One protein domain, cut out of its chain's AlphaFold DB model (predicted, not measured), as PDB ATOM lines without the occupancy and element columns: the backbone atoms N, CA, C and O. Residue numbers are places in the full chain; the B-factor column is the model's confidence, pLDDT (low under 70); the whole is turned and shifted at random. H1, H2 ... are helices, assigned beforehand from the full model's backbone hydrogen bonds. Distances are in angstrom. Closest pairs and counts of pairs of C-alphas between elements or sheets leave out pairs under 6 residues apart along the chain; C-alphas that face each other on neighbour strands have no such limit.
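Overview. This is residues 56 to 173 of the 173 residues of the protein "DNA replication ATP-dependent helicase/nuclease" of Phytophthora nicotianae (UniProt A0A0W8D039). Two long helices, H3 and H4, cross at a slant as the core, with short H1 and H2 near H3; the tip of a long loop, residues 103 to 108, sticks out. The 118 printed residues hold four named helices, H1 to H4 in order, and no named strand: all helix, with under half of the residues in named elements. The whole is only just compact, close to loose: radius of gyration of the C-alphas 15.9 A, spans 51 by 31 by 28 A.

Arrangement. H1, residues 58 to 61, is close to but not clearly touching H2, residues 70 to 77: closest C-alphas Gln 60 and Thr 77, 7.2 A. H3, residues 114 to 129, touches H4, residues 144 to 163, at a steep tilt of 45 degrees, the same way: closest C-alphas Ala 117 and Ile 150, 4.9 A. Every O i to N i+4 pair is within hydrogen-bond range in H3 and H4, 3 of 4 in H2; H1 is too short for one.

Along the chain. H3 is 22.5 A long; H4, 28.9 A, runs from C-alpha 144 (32.212, 28.562, -55.214) to C-alpha 163 (21.575, 4.280, -43.666).

Size, cuts and confidence. The printed part has no cut; links H2 to H3 and H3 to H4 are long. Residues 60 to 69, 91 to 109 and 164 to 173 have pLDDT under 70.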
ATOM      1  N   LYS A  56       3.711  23.669 -51.120       85.94
ATOM      2  CA  LYS A  56       2.851  22.912 -50.195       85.94
ATOM      3  C   LYS A  56       3.496  21.565 -49.850       85.94
ATOM      4  O   LYS A  56       3.200  20.569 -50.517       85.94
ATOM      5  N   PRO A  57       4.388  21.516 -48.846       81.94
ATOM      6  CA  PRO A  57       5.013  20.271 -48.408       81.94
ATOM      7  C   PRO A  57       3.966  19.255 -47.923       81.94
ATOM      8  O   PRO A  57       3.014  19.610 -47.228       81.94
ATOM      9  N   ARG A  58       4.126  17.968 -48.253       78.44
ATOM     10  CA  ARG A  58       3.132  16.927 -47.924       78.44
ATOM     11  C   ARG A  58       2.949  16.691 -46.430       78.44
ATOM     12  O   ARG A  58       1.825  16.409 -46.024       78.44
ATOM     13  N   TRP A  59       3.997  16.845 -45.622       71.12
ATOM     14  CA  TRP A  59       3.890  16.709 -44.166       71.12
ATOM     15  C   TRP A  59       2.997  17.785 -43.530       71.12
ATOM     16  O   TRP A  59       2.554  17.594 -42.406       71.12
ATOM     17  N   GLN A  60       2.627  18.856 -44.248       60.31
ATOM     18  CA  GLN A  60       1.611  19.813 -43.790       60.31
ATOM     19  C   GLN A  60       0.222  19.160 -43.615       60.31
ATOM     20  O   GLN A  60      -0.631  19.720 -42.937       60.31
ATOM     21  N   ARG A  61      -0.021  17.982 -44.214       53.25
ATOM     22  CA  ARG A  61      -1.268  17.210 -44.056       53.25
ATOM     23  C   ARG A  61      -1.234  16.170 -42.933       53.25
ATOM     24  O   ARG A  61      -2.274  15.587 -42.647       53.25
ATOM     25  N   GLN A  62      -0.075  15.907 -42.330       53.44
ATOM     26  CA  GLN A  62       0.065  14.943 -41.240       53.44
ATOM     27  C   GLN A  62       0.357  15.704 -39.940       53.44
ATOM     28  O   GLN A  62       1.488  16.120 -39.698       53.44
ATOM     29  N   ASP A  63      -0.663  15.848 -39.091       51.50
ATOM     30  CA  ASP A  63      -0.635  16.540 -37.785       51.50
ATOM     31  C   ASP A  63       0.413  16.008 -36.777       51.50
ATOM     32  O   ASP A  63       0.559  16.529 -35.673       51.50
ATOM     33  N   THR A  64       1.174  14.969 -37.121       50.38
ATOM     34  CA  THR A  64       2.004  14.189 -36.194       50.38
ATOM     35  C   THR A  64       3.481  14.592 -36.109       50.38
ATOM     36  O   THR A  64       4.164  14.130 -35.200       50.38
ATOM     37  N   ILE A  65       4.001  15.469 -36.983       50.84
ATOM     38  CA  ILE A  65       5.431  15.885 -36.966       50.84
ATOM     39  C   ILE A  65       5.637  17.247 -36.260       50.84
ATOM     40  O   ILE A  65       6.760  17.699 -36.041       50.84
ATOM     41  N   ALA A  66       4.559  17.905 -35.826       49.81
ATOM     42  CA  ALA A  66       4.574  19.294 -35.360       49.81
ATOM     43  C   ALA A  66       5.237  19.553 -33.986       49.81
ATOM     44  O   ALA A  66       5.234  20.694 -33.528       49.81
ATOM     45  N   GLN A  67       5.804  18.551 -33.303       51.22
ATOM     46  CA  GLN A  67       6.172  18.700 -31.886       51.22
ATOM     47  C   GLN A  67       7.666  18.772 -31.540       51.22
ATOM     48  O   GLN A  67       7.962  18.956 -30.362       51.22
ATOM     49  N   LYS A  68       8.626  18.694 -32.481       51.72
ATOM     50  CA  LYS A  68      10.060  18.713 -32.085       51.72
ATOM     51  C   LYS A  68      11.037  19.617 -32.853       51.72
ATOM     52  O   LYS A  68      12.188  19.699 -32.440       51.72
ATOM     53  N   SER A  69      10.615  20.396 -33.849       54.62
ATOM     54  CA  SER A  69      11.461  21.463 -34.424       54.62
ATOM     55  C   SER A  69      10.641  22.715 -34.760       54.62
ATOM     56  O   SER A  69       9.963  22.814 -35.778       54.62
ATOM     57  N   VAL A  70      10.676  23.685 -33.841       72.38
ATOM     58  CA  VAL A  70       9.700  24.784 -33.777       72.38
ATOM     59  C   VAL A  70       9.840  25.778 -34.930       72.38
ATOM     60  O   VAL A  70       8.826  26.263 -35.417       72.38
ATOM     61  N   TRP A  71      11.055  26.097 -35.385       84.06
ATOM     62  CA  TRP A  71      11.272  27.215 -36.311       84.06
ATOM     63  C   TRP A  71      11.438  26.823 -37.794       84.06
ATOM     64  O   TRP A  71      10.779  27.473 -38.605       84.06
ATOM     65  N   PRO A  72      12.177  25.764 -38.204       85.94
ATOM     66  CA  PRO A  72      12.349  25.464 -39.632       85.94
ATOM     67  C   PRO A  72      11.025  25.060 -40.286       85.94
ATOM     68  O   PRO A  72      10.720  25.447 -41.410       85.94
ATOM     69  N   MET A  73      10.180  24.345 -39.543       82.19
ATOM     70  CA  MET A  73       8.838  23.990 -39.997       82.19
ATOM     71  C   MET A  73       7.963  25.237 -40.166       82.19
ATOM     72  O   MET A  73       7.329  25.382 -41.205       82.19
ATOM     73  N   ARG A  74       7.998  26.189 -39.219       83.88
ATOM     74  CA  ARG A  74       7.289  27.481 -39.345       83.88
ATOM     75  C   ARG A  74       7.754  28.280 -40.563       83.88
ATOM     76  O   ARG A  74       6.932  28.925 -41.212       83.88
ATOM     77  N   VAL A  75       9.049  28.225 -40.884       88.25
ATOM     78  CA  VAL A  75       9.626  28.832 -42.094       88.25
ATOM     79  C   VAL A  75       9.075  28.186 -43.370       88.25
ATOM     80  O   VAL A  75       8.821  28.880 -44.349       88.25
ATOM     81  N   LEU A  76       8.828  26.876 -43.373       87.62
ATOM     82  CA  LEU A  76       8.310  26.172 -44.549       87.62
ATOM     83  C   LEU A  76       6.770  26.177 -44.659       87.62
ATOM     84  O   LEU A  76       6.251  25.935 -45.746       87.62
ATOM     85  N   THR A  77       6.024  26.462 -43.582       84.25
ATOM     86  CA  THR A  77       4.539  26.438 -43.571       84.25
ATOM     87  C   THR A  77       3.852  27.796 -43.582       84.25
ATOM     88  O   THR A  77       2.626  27.846 -43.653       84.25
ATOM     89  N   ASN A  78       4.582  28.904 -43.476       84.69
ATOM     90  CA  ASN A  78       3.981  30.244 -43.376       84.69
ATOM     91  C   ASN A  78       3.282  30.732 -44.658       84.69
ATOM     92  O   ASN A  78       2.716  31.823 -44.651       84.69
ATOM     93  N   ASN A  79       3.306  29.946 -45.741       85.50
ATOM     94  CA  ASN A  79       2.691  30.284 -47.024       85.50
ATOM     95  C   ASN A  79       3.187  31.629 -47.604       85.50
ATOM     96  O   ASN A  79       2.476  32.272 -48.372       85.50
ATOM     97  N   GLN A  80       4.404  32.056 -47.256       89.19
ATOM     98  CA  GLN A  80       5.068  33.222 -47.839       89.19
ATOM     99  C   GLN A  80       5.946  32.775 -49.011       89.19
ATOM    100  O   GLN A  80       6.631  31.756 -48.939       89.19
ATOM    101  N   GLY A  81       5.924  33.519 -50.121       91.50
ATOM    102  CA  GLY A  81       6.794  33.233 -51.271       91.50
ATOM    103  C   GLY A  81       8.254  33.648 -51.071       91.50
ATOM    104  O   GLY A  81       9.119  33.213 -51.827       91.50
ATOM    105  N   VAL A  82       8.529  34.491 -50.074       94.50
ATOM    106  CA  VAL A  82       9.857  35.023 -49.764       94.50
ATOM    107  C   VAL A  82      10.043  35.039 -48.255       94.50
ATOM    108  O   VAL A  82       9.176  35.526 -47.531       94.50
ATOM    109  N   MET A  83      11.204  34.576 -47.798       93.38
ATOM    110  CA  MET A  83      11.630  34.702 -46.413       93.38
ATOM    111  C   MET A  83      13.111  35.062 -46.347       93.38
ATOM    112  O   MET A  83      13.916  34.530 -47.109       93.38
ATOM    113  N   PHE A  84      13.453  35.951 -45.420       93.69
ATOM    114  CA  PHE A  84      14.827  36.250 -45.044       93.69
ATOM    115  C   PHE A  84      15.085  35.662 -43.657       93.69
ATOM    116  O   PHE A  84      14.322  35.931 -42.729       93.69
ATOM    117  N   LEU A  85      16.122  34.835 -43.537       91.56
ATOM    118  CA  LEU A  85      16.539  34.246 -42.271       91.56
ATOM    119  C   LEU A  85      17.808  34.947 -41.803       91.56
ATOM    120  O   LEU A  85      18.846  34.834 -42.448       91.56
ATOM    121  N   ASP A  86      17.700  35.642 -40.678       90.06
ATOM    122  CA  ASP A  86      18.832  36.254 -39.999       90.06
ATOM    123  C   ASP A  86      19.564  35.201 -39.151       90.06
ATOM    124  O   ASP A  86      18.953  34.514 -38.324       90.06
ATOM    125  N   THR A  87      20.862  35.041 -39.397       86.75
ATOM    126  CA  THR A  87      21.737  34.069 -38.730       86.75
ATOM    127  C   THR A  87      22.659  34.718 -37.696       86.75
ATOM    128  O   THR A  87      23.401  33.995 -37.027       86.75
ATOM    129  N   ASP A  88      22.583  36.035 -37.478       82.38
ATOM    130  CA  ASP A  88      23.453  36.756 -36.536       82.38
ATOM    131  C   ASP A  88      23.317  36.211 -35.104       82.38
ATOM    132  O   ASP A  88      24.295  36.065 -34.368       82.38
ATOM    133  N   ALA A  89      22.101  35.812 -34.720       75.88
ATOM    134  CA  ALA A  89      21.808  35.253 -33.402       75.88
ATOM    135  C   ALA A  89      22.308  33.805 -33.196       75.88
ATOM    136  O   ALA A  89      22.220  33.289 -32.082       75.88
ATOM    137  N   MET A  90      22.821  33.130 -34.234       75.06
ATOM    138  CA  MET A  90      23.291  31.735 -34.159       75.06
ATOM    139  C   MET A  90      24.772  31.604 -33.727       75.06
ATOM    140  O   MET A  90      25.338  30.512 -33.774       75.06
ATOM    141  N   GLY A  91      25.381  32.698 -33.250       64.62
ATOM    142  CA  GLY A  91      26.696  32.731 -32.591       64.62
ATOM    143  C   GLY A  91      27.878  33.001 -33.528       64.62
ATOM    144  O   GLY A  91      27.741  32.988 -34.742       64.62
ATOM    145  N   GLU A  92      29.081  33.200 -32.975       58.38
ATOM    146  CA  GLU A  92      30.296  33.589 -33.731       58.38
ATOM    147  C   GLU A  92      30.692  32.611 -34.858       58.38
ATOM    148  O   GLU A  92      31.433  32.964 -35.777       58.38
ATOM    149  N   ALA A  93      30.180  31.376 -34.825       57.75
ATOM    150  CA  ALA A  93      30.380  30.376 -35.870       57.75
ATOM    151  C   ALA A  93      29.661  30.702 -37.195       57.75
ATOM    152  O   ALA A  93      29.976  30.061 -38.203       57.75
ATOM    153  N   THR A  94      28.738  31.671 -37.205       55.78
ATOM    154  CA  THR A  94      28.064  32.181 -38.412       55.78
ATOM    155  C   THR A  94      28.893  33.202 -39.172       55.78
ATOM    156  O   THR A  94      28.559  33.533 -40.303       55.78
ATOM    157  N   SER A  95      29.987  33.703 -38.596       59.47
ATOM    158  CA  SER A  95      30.874  34.600 -39.327       59.47
ATOM    159  C   SER A  95      31.591  33.843 -40.441       59.47
ATOM    160  O   SER A  95      32.104  32.738 -40.232       59.47
ATOM    161  N   GLU A  96      31.660  34.454 -41.627       59.72
ATOM    162  CA  GLU A  96      32.427  33.921 -42.749       59.72
ATOM    163  C   GLU A  96      33.853  33.617 -42.283       59.72
ATOM    164  O   GLU A  96      34.618  34.519 -41.911       59.72
ATOM    165  N   ARG A  97      34.234  32.334 -42.307       59.16
ATOM    166  CA  ARG A  97      35.574  31.909 -41.899       59.16
ATOM    167  C   ARG A  97      36.558  32.269 -42.988       59.16
ATOM    168  O   ARG A  97      36.994  31.460 -43.801       59.16
ATOM    169  N   SER A  98      36.957  33.520 -42.935       50.16
ATOM    170  CA  SER A  98      38.103  34.057 -43.626       50.16
ATOM    171  C   SER A  98      39.359  33.534 -42.956       50.16
ATOM    172  O   SER A  98      39.993  34.240 -42.181       50.16
ATOM    173  N   SER A  99      39.702  32.272 -43.188       47.25
ATOM    174  CA  SER A  99      40.989  31.775 -42.716       47.25
ATOM    175  C   SER A  99      42.096  32.532 -43.459       47.25
ATOM    176  O   SER A  99      42.450  32.222 -44.593       47.25
ATOM    177  N   THR A 100      42.666  33.543 -42.802       45.28
ATOM    178  CA  THR A 100      43.950  34.164 -43.163       45.28
ATOM    179  C   THR A 100      45.073  33.123 -43.233       45.28
ATOM    180  O   THR A 100      46.089  33.356 -43.877       45.28
ATOM    181  N   THR A 101      44.866  31.954 -42.626       45.59
ATOM    182  CA  THR A 101      45.761  30.793 -42.617       45.59
ATOM    183  C   THR A 101      45.552  29.792 -43.754       45.59
ATOM    184  O   THR A 101      46.379  28.895 -43.890       45.59
ATOM    185  N   GLN A 102      44.510  29.910 -44.587       48.94
ATOM    186  CA  GLN A 102      44.350  29.040 -45.759       48.94
ATOM    187  C   GLN A 102      44.062  29.856 -47.016       48.94
ATOM    188  O   GLN A 102      42.957  29.861 -47.564       48.94
ATOM    189  N   LEU A 103      45.115  30.497 -47.537       50.72
ATOM    190  CA  LEU A 103      45.236  30.629 -48.986       50.72
ATOM    191  C   LEU A 103      45.101  29.210 -49.552       50.72
ATOM    192  O   LEU A 103      45.973  28.367 -49.343       50.72
ATOM    193  N   GLY A 104      44.001  28.924 -50.251       51.44
ATOM    194  CA  GLY A 104      43.954  27.728 -51.086       51.44
ATOM    195  C   GLY A 104      45.121  27.757 -52.081       51.44
ATOM    196  O   GLY A 104      45.687  28.818 -52.336       51.44
ATOM    197  N   SER A 105      45.442  26.624 -52.703       54.22
ATOM    198  CA  SER A 105      46.511  26.503 -53.719       54.22
ATOM    199  C   SER A 105      46.493  27.610 -54.809       54.22
ATOM    200  O   SER A 105      47.518  27.944 -55.389       54.22
ATOM    201  N   SER A 106      45.340  28.259 -55.030       58.62
ATOM    202  CA  SER A 106      45.131  29.374 -55.968       58.62
ATOM    203  C   SER A 106      45.244  30.798 -55.370       58.62
ATOM    204  O   SER A 106      44.913  31.759 -56.065       58.62
ATOM    205  N   GLY A 107      45.619  30.976 -54.098       56.28
ATOM    206  CA  GLY A 107      45.759  32.293 -53.448       56.28
ATOM    207  C   GLY A 107      44.452  33.059 -53.174       56.28
ATOM    208  O   GLY A 107      44.487  34.194 -52.707       56.28
ATOM    209  N   ARG A 108      43.281  32.466 -53.452       60.44
ATOM    210  CA  ARG A 108      41.968  33.086 -53.199       60.44
ATOM    211  C   ARG A 108      41.458  32.762 -51.795       60.44
ATOM    212  O   ARG A 108      41.499  31.608 -51.372       60.44
ATOM    213  N   ARG A 109      40.930  33.787 -51.114       65.25
ATOM    214  CA  ARG A 109      40.250  33.679 -49.814       65.25
ATOM    215  C   ARG A 109      39.051  32.740 -49.950       65.25
ATOM    216  O   ARG A 109      38.185  32.951 -50.799       65.25
ATOM    217  N   ARG A 110      39.032  31.688 -49.135       75.38
ATOM    218  CA  ARG A 110      37.918  30.745 -49.034       75.38
ATOM    219  C   ARG A 110      36.796  31.431 -48.255       75.38
ATOM    220  O   ARG A 110      36.997  31.757 -47.091       75.38
ATOM    221  N   MET A 111      35.670  31.704 -48.916       84.75
ATOM    222  CA  MET A 111      34.506  32.316 -48.273       84.75
ATOM    223  C   MET A 111      33.473  31.238 -47.989       84.75
ATOM    224  O   MET A 111      32.899  30.666 -48.921       84.75
ATOM    225  N   GLU A 112      33.338  30.897 -46.715       88.56
ATOM    226  CA  GLU A 112      32.487  29.812 -46.252       88.56
ATOM    227  C   GLU A 112      31.833  30.153 -44.921       88.56
ATOM    228  O   GLU A 112      32.470  30.704 -44.019       88.56
ATOM    229  N   ASN A 113      30.577  29.741 -44.804       90.19
ATOM    230  CA  ASN A 113      29.789  29.797 -43.590       90.19
ATOM    231  C   ASN A 113      29.232  28.398 -43.307       90.19
ATOM    232  O   ASN A 113      28.334  27.912 -44.002       90.19
ATOM    233  N   VAL A 114      29.803  27.739 -42.297       89.38
ATOM    234  CA  VAL A 114      29.453  26.360 -41.923       89.38
ATOM    235  C   VAL A 114      28.045  26.289 -41.342       89.38
ATOM    236  O   VAL A 114      27.313  25.353 -41.660       89.38
ATOM    237  N   VAL A 115      27.645  27.280 -40.540       89.56
ATOM    238  CA  VAL A 115      26.316  27.305 -39.917       89.56
ATOM    239  C   VAL A 115      25.239  27.457 -40.983       89.56
ATOM    240  O   VAL A 115      24.300  26.664 -41.020       89.56
ATOM    241  N   GLU A 116      25.409  28.389 -41.923       92.31
ATOM    242  CA  GLU A 116      24.493  28.504 -43.064       92.31
ATOM    243  C   GLU A 116      24.439  27.217 -43.891       92.31
ATOM    244  O   GLU A 116      23.354  26.773 -44.257       92.31
ATOM    245  N   ALA A 117      25.582  26.577 -44.160       92.50
ATOM    246  CA  ALA A 117      25.598  25.341 -44.938       92.50
ATOM    247  C   ALA A 117      24.803  24.212 -44.256       92.50
ATOM    248  O   ALA A 117      24.075  23.478 -44.931       92.50
ATOM    249  N   GLN A 118      24.889  24.102 -42.927       90.81
ATOM    250  CA  GLN A 118      24.106  23.150 -42.136       90.81
ATOM    251  C   GLN A 118      22.613  23.490 -42.131       90.81
ATOM    252  O   GLN A 118      21.785  22.606 -42.356       90.81
ATOM    253  N   VAL A 119      22.263  24.762 -41.925       91.50
ATOM    254  CA  VAL A 119      20.871  25.238 -41.946       91.50
ATOM    255  C   VAL A 119      20.224  24.956 -43.304       91.50
ATOM    256  O   VAL A 119      19.132  24.389 -43.366       91.50
ATOM    257  N   ILE A 120      20.912  25.288 -44.398       95.06
ATOM    258  CA  ILE A 120      20.428  25.038 -45.759       95.06
ATOM    259  C   ILE A 120      20.271  23.538 -46.022       95.06
ATOM    260  O   ILE A 120      19.246  23.129 -46.570       95.06
ATOM    261  N   ALA A 121      21.227  22.704 -45.601       93.88
ATOM    262  CA  ALA A 121      21.104  21.256 -45.743       93.88
ATOM    263  C   ALA A 121      19.877  20.703 -44.995       93.88
ATOM    264  O   ALA A 121      19.136  19.900 -45.566       93.88
ATOM    265  N   GLY A 122      19.609  21.192 -43.780       90.62
ATOM    266  CA  GLY A 122      18.411  20.837 -43.014       90.62
ATOM    267  C   GLY A 122      17.109  21.268 -43.699       90.62
ATOM    268  O   GLY A 122      16.151  20.498 -43.749       90.62
ATOM    269  N   PHE A 123      17.063  22.461 -44.300       93.00
ATOM    270  CA  PHE A 123      15.895  22.889 -45.080       93.00
ATOM    271  C   PHE A 123      15.653  22.013 -46.306       93.00
ATOM    272  O   PHE A 123      14.519  21.599 -46.542       93.00
ATOM    273  N   VAL A 124      16.700  21.702 -47.072       93.94
ATOM    274  CA  VAL A 124      16.584  20.811 -48.237       93.94
ATOM    275  C   VAL A 124      16.091  19.432 -47.806       93.94
ATOM    276  O   VAL A 124      15.215  18.865 -48.458       93.94
ATOM    277  N   GLU A 125      16.577  18.911 -46.681       89.81
ATOM    278  CA  GLU A 125      16.086  17.652 -46.124       89.81
ATOM    279  C   GLU A 125      14.591  17.706 -45.792       89.81
ATOM    280  O   GLU A 125      13.834  16.845 -46.244       89.81
ATOM    281  N   LEU A 126      14.141  18.737 -45.073       89.06
ATOM    282  CA  LEU A 126      12.728  18.922 -44.727       89.06
ATOM    283  C   LEU A 126      11.834  19.065 -45.964       89.06
ATOM    284  O   LEU A 126      10.718  18.537 -45.985       89.06
ATOM    285  N   LEU A 127      12.312  19.742 -47.008       91.25
ATOM    286  CA  LEU A 127      11.610  19.861 -48.287       91.25
ATOM    287  C   LEU A 127      11.458  18.498 -48.969       91.25
ATOM    288  O   LEU A 127      10.354  18.130 -49.379       91.25
ATOM    289  N   VAL A 128      12.532  17.710 -49.027       90.44
ATOM    290  CA  VAL A 128      12.499  16.375 -49.639       90.44
ATOM    291  C   VAL A 128      11.646  15.401 -48.818       90.44
ATOM    292  O   VAL A 128      10.865  14.644 -49.394       90.44
ATOM    293  N   LEU A 129      11.706  15.451 -47.481       87.00
ATOM    294  CA  LEU A 129      10.773  14.728 -46.600       87.00
ATOM    295  C   LEU A 129       9.323  15.181 -46.829       87.00
ATOM    296  O   LEU A 129       8.389  14.383 -46.765       87.00
ATOM    297  N   GLY A 130       9.130  16.450 -47.188       88.12
ATOM    298  CA  GLY A 130       7.870  17.023 -47.661       88.12
ATOM    299  C   GLY A 130       7.442  16.577 -49.049       88.12
ATOM    300  O   GLY A 130       6.438  17.080 -49.552       88.12
ATOM    301  N   SER A 131       8.150  15.621 -49.654       89.25
ATOM    302  CA  SER A 131       7.912  15.126 -51.010       89.25
ATOM    303  C   SER A 131       8.027  16.206 -52.087       89.25
ATOM    304  O   SER A 131       7.358  16.110 -53.116       89.25
ATOM    305  N   VAL A 132       8.857  17.225 -51.855       91.44
ATOM    306  CA  VAL A 132       9.307  18.131 -52.915       91.44
ATOM    307  C   VAL A 132      10.391  17.399 -53.718       91.44
ATOM    308  O   VAL A 132      11.367  16.937 -53.114       91.44
ATOM    309  N   PRO A 133      10.233  17.231 -55.044       91.62
ATOM    310  CA  PRO A 133      11.241  16.589 -55.881       91.62
ATOM    311  C   PRO A 133      12.587  17.331 -55.802       91.62
ATOM    312  O   PRO A 133      12.602  18.559 -55.879       91.62
ATOM    313  N   PRO A 134      13.732  16.635 -55.641       92.06
ATOM    314  CA  PRO A 134      15.037  17.296 -55.543       92.06
ATOM    315  C   PRO A 134      15.398  18.169 -56.753       92.06
ATOM    316  O   PRO A 134      16.117  19.150 -56.598       92.06
ATOM    317  N   ASP A 135      14.901  17.833 -57.942       95.12
ATOM    318  CA  ASP A 135      15.070  18.588 -59.188       95.12
ATOM    319  C   ASP A 135      14.241  19.884 -59.245       95.12
ATOM    320  O   ASP A 135      14.522  20.760 -60.063       95.12
ATOM    321  N   GLU A 136      13.281  20.059 -58.333       94.94
ATOM    322  CA  GLU A 136      12.549  21.314 -58.130       94.94
ATOM    323  C   GLU A 136      13.200  22.225 -57.069       94.94
ATOM    324  O   GLU A 136      12.720  23.335 -56.826       94.94
ATOM    325  N   ILE A 137      14.303  21.794 -56.442       95.38
ATOM    326  CA  ILE A 137      15.015  22.545 -55.399       95.38
ATOM    327  C   ILE A 137      16.361  23.027 -55.944       95.38
ATOM    328  O   ILE A 137      17.192  22.243 -56.393       95.38
ATOM    329  N   ALA A 138      16.616  24.329 -55.833       95.88
ATOM    330  CA  ALA A 138      17.902  24.920 -56.178       95.88
ATOM    331  C   ALA A 138      18.475  25.690 -54.985       95.88
ATOM    332  O   ALA A 138      17.793  26.522 -54.390       95.88
ATOM    333  N   VAL A 139      19.750  25.442 -54.676       96.69
ATOM    334  CA  VAL A 139      20.529  26.231 -53.715       96.69
ATOM    335  C   VAL A 139      21.553  27.056 -54.483       96.69
ATOM    336  O   VAL A 139      22.279  26.528 -55.324       96.69
ATOM    337  N   ILE A 140      21.612  28.354 -54.195       96.19
ATOM    338  CA  ILE A 140      22.477  29.310 -54.890       96.19
ATOM    339  C   ILE A 140      23.346  30.019 -53.853       96.19
ATOM    340  O   ILE A 140      22.860  30.414 -52.797       96.19
ATOM    341  N   SER A 141      24.629  30.196 -54.161       95.38
ATOM    342  CA  SER A 141      25.562  30.996 -53.366       95.38
ATOM    343  C   SER A 141      26.534  31.735 -54.296       95.38
ATOM    344  O   SER A 141      26.929  31.164 -55.318       95.38
ATOM    345  N   PRO A 142      26.939  32.983 -53.980       93.38
ATOM    346  CA  PRO A 142      27.892  33.736 -54.800       93.38
ATOM    347  C   PRO A 142      29.312  33.146 -54.774       93.38
ATOM    348  O   PRO A 142      30.093  33.382 -55.698       93.38
ATOM    349  N   PHE A 143      29.661  32.364 -53.745       91.69
ATOM    350  CA  PHE A 143      31.007  31.822 -53.566       91.69
ATOM    351  C   PHE A 143      31.078  30.334 -53.909       91.69
ATOM    352  O   PHE A 143      30.383  29.501 -53.330       91.69
ATOM    353  N   ARG A 144      32.000  29.966 -54.808       91.38
ATOM    354  CA  ARG A 144      32.212  28.562 -55.214       91.38
ATOM    355  C   ARG A 144      32.623  27.658 -54.046       91.38
ATOM    356  O   ARG A 144      32.249  26.491 -54.038       91.38
ATOM    357  N   SER A 145      33.377  28.189 -53.082       91.19
ATOM    358  CA  SER A 145      33.745  27.476 -51.852       91.19
ATOM    359  C   SER A 145      32.512  27.128 -51.017       91.19
ATOM    360  O   SER A 145      32.348  25.974 -50.634       91.19
ATOM    361  N   GLN A 146      31.582  28.073 -50.848       93.81
ATOM    362  CA  GLN A 146      30.328  27.832 -50.135       93.81
ATOM    363  C   GLN A 146      29.438  26.812 -50.860       93.81
ATOM    364  O   GLN A 146      28.868  25.935 -50.217       93.81
ATOM    365  N   VAL A 147      29.374  26.846 -52.199       94.50
ATOM    366  CA  VAL A 147      28.670  25.808 -52.983       94.50
ATOM    367  C   VAL A 147      29.259  24.417 -52.720       94.50
ATOM    368  O   VAL A 147      28.509  23.465 -52.509       94.50
ATOM    369  N   ALA A 148      30.590  24.292 -52.701       93.44
ATOM    370  CA  ALA A 148      31.255  23.022 -52.416       93.44
ATOM    371  C   ALA A 148      30.954  22.523 -50.992       93.44
ATOM    372  O   ALA A 148      30.649  21.343 -50.815       93.44
ATOM    373  N   LEU A 149      30.976  23.418 -49.999       93.00
ATOM    374  CA  LEU A 149      30.647  23.096 -48.610       93.00
ATOM    375  C   LEU A 149      29.192  22.625 -48.460       93.00
ATOM    376  O   LEU A 149      28.938  21.571 -47.879       93.00
ATOM    377  N   ILE A 150      28.233  23.350 -49.043       94.81
ATOM    378  CA  ILE A 150      26.816  22.954 -49.027       94.81
ATOM    379  C   ILE A 150      26.635  21.577 -49.677       94.81
ATOM    380  O   ILE A 150      25.942  20.721 -49.128       94.81
ATOM    381  N   HIS A 151      27.292  21.320 -50.812       94.44
ATOM    382  CA  HIS A 151      27.223  20.020 -51.480       94.44
ATOM    383  C   HIS A 151      27.743  18.876 -50.589       94.44
ATOM    384  O   HIS A 151      27.148  17.793 -50.560       94.44
ATOM    385  N   GLN A 152      28.825  19.102 -49.834       93.94
ATOM    386  CA  GLN A 152      29.335  18.126 -48.863       93.94
ATOM    387  C   GLN A 152      28.294  17.819 -47.776       93.94
ATOM    388  O   GLN A 152      28.012  16.644 -47.527       93.94
ATOM    389  N   HIS A 153      27.669  18.847 -47.193       93.12
ATOM    390  CA  HIS A 153      26.620  18.668 -46.183       93.12
ATOM    391  C   HIS A 153      25.390  17.932 -46.736       93.12
ATOM    392  O   HIS A 153      24.917  16.985 -46.111       93.12
ATOM    393  N   LEU A 154      24.917  18.288 -47.935       93.00
ATOM    394  CA  LEU A 154      23.797  17.600 -48.590       93.00
ATOM    395  C   LEU A 154      24.103  16.121 -48.866       93.00
ATOM    396  O   LEU A 154      23.241  15.262 -48.678       93.00
ATOM    397  N   THR A 155      25.336  15.809 -49.274       92.00
ATOM    398  CA  THR A 155      25.764  14.422 -49.513       92.00
ATOM    399  C   THR A 155      25.775  13.616 -48.215       92.00
ATOM    400  O   THR A 155      25.304  12.477 -48.201       92.00
ATOM    401  N   ALA A 156      26.262  14.207 -47.118       89.25
ATOM    402  CA  ALA A 156      26.280  13.571 -45.804       89.25
ATOM    403  C   ALA A 156      24.862  13.274 -45.288       89.25
ATOM    404  O   ALA A 156      24.584  12.149 -44.876       89.25
ATOM    405  N   VAL A 157      23.945  14.242 -45.393       85.06
ATOM    406  CA  VAL A 157      22.531  14.069 -45.013       85.06
ATOM    407  C   VAL A 157      21.857  12.983 -45.860       85.06
ATOM    408  O   VAL A 157      21.198  12.082 -45.336       85.06
ATOM    409  N   ALA A 158      22.076  12.990 -47.178       83.31
ATOM    410  CA  ALA A 158      21.524  11.967 -48.065       83.31
ATOM    411  C   ALA A 158      22.063  10.558 -47.757       83.31
ATOM    412  O   ALA A 158      21.317   9.580 -47.877       83.31
ATOM    413  N   ALA A 159      23.339  10.441 -47.372       82.12
ATOM    414  CA  ALA A 159      23.940   9.182 -46.942       82.12
ATOM    415  C   ALA A 159      23.332   8.691 -45.617       82.12
ATOM    416  O   ALA A 159      22.949   7.525 -45.533       82.12
ATOM    417  N   PHE A 160      23.158   9.582 -44.636       78.00
ATOM    418  CA  PHE A 160      22.530   9.265 -43.350       78.00
ATOM    419  C   PHE A 160      21.100   8.736 -43.527       78.00
ATOM    420  O   PHE A 160      20.751   7.678 -43.008       78.00
ATOM    421  N   ARG A 161      20.300   9.388 -44.379       71.25
ATOM    422  CA  ARG A 161      18.941   8.932 -44.706       71.25
ATOM    423  C   ARG A 161      18.908   7.529 -45.319       71.25
ATOM    424  O   ARG A 161      18.003   6.752 -45.030       71.25
ATOM    425  N   ARG A 162      19.873   7.195 -46.186       74.19
ATOM    426  CA  ARG A 162      19.978   5.852 -46.793       74.19
ATOM    427  C   ARG A 162      20.405   4.785 -45.782       74.19
ATOM    428  O   ARG A 162      20.050   3.629 -45.972       74.19
ATOM    429  N   ALA A 163      21.137   5.171 -44.737       71.94
ATOM    430  CA  ALA A 163      21.575   4.280 -43.666       71.94
ATOM    431  C   ALA A 163      20.460   3.931 -42.654       71.94
ATOM    432  O   ALA A 163      20.641   3.014 -41.861       71.94
ATOM    433  N   GLY A 164      19.292   4.585 -42.725       55.50
ATOM    434  CA  GLY A 164      18.061   4.082 -42.112       55.50
ATOM    435  C   GLY A 164      17.809   4.451 -40.648       55.50
ATOM    436  O   GLY A 164      17.059   3.730 -39.999       55.50
ATOM    437  N   ASP A 165      18.358   5.553 -40.124       47.59
ATOM    438  CA  ASP A 165      17.941   6.081 -38.814       47.59
ATOM    439  C   ASP A 165      16.914   7.227 -38.977       47.59
ATOM    440  O   ASP A 165      17.290   8.363 -39.269       47.59
ATOM    441  N   PRO A 166      15.602   6.964 -38.806       45.72
ATOM    442  CA  PRO A 166      14.549   7.969 -38.943       45.72
ATOM    443  C   PRO A 166      14.475   8.971 -37.774       45.72
ATOM    444  O   PRO A 166      13.574   9.811 -37.768       45.72
ATOM    445  N   THR A 167      15.372   8.904 -36.779       41.31
ATOM    446  CA  THR A 167      15.323   9.773 -35.584       41.31
ATOM    447  C   THR A 167      16.458  10.788 -35.459       41.31
ATOM    448  O   THR A 167      16.391  11.671 -34.599       41.31
ATOM    449  N   GLY A 168      17.452  10.746 -36.345       42.31
ATOM    450  CA  GLY A 168      18.562  11.696 -36.355       42.31
ATOM    451  C   GLY A 168      18.193  13.048 -36.960       42.31
ATOM    452  O   GLY A 168      18.732  13.422 -37.995       42.31
ATOM    453  N   PHE A 169      17.302  13.811 -36.319       43.16
ATOM    454  CA  PHE A 169      17.285  15.256 -36.544       43.16
ATOM    455  C   PHE A 169      18.688  15.768 -36.214       43.16
ATOM    456  O   PHE A 169      19.122  15.667 -35.063       43.16
ATOM    457  N   ILE A 170      19.386  16.344 -37.195       44.94
ATOM    458  CA  ILE A 170      20.539  17.210 -36.930       44.94
ATOM    459  C   ILE A 170      19.966  18.481 -36.287       44.94
ATOM    460  O   ILE A 170      19.812  19.528 -36.910       44.94
ATOM    461  N   LEU A 171      19.550  18.360 -35.027       36.66
ATOM    462  CA  LEU A 171      19.336  19.485 -34.142       36.66
ATOM    463  C   LEU A 171      20.729  20.028 -33.864       36.66
ATOM    464  O   LEU A 171      21.493  19.448 -33.091       36.66
ATOM    465  N   LEU A 172      21.052  21.115 -34.561       35.97
ATOM    466  CA  LEU A 172      22.094  22.044 -34.157       35.97
ATOM    467  C   LEU A 172      21.830  22.373 -32.679       35.97
ATOM    468  O   LEU A 172      20.836  23.025 -32.359       35.97
ATOM    469  N   LYS A 173      22.639  21.782 -31.797       29.02
ATOM    470  CA  LYS A 173      22.764  22.213 -30.407       29.02
ATOM    471  C   LYS A 173      23.542  23.514 -30.367       29.02
ATOM    472  O   LYS A 173      24.498  23.624 -31.166       29.02
TER     473      LYS A 173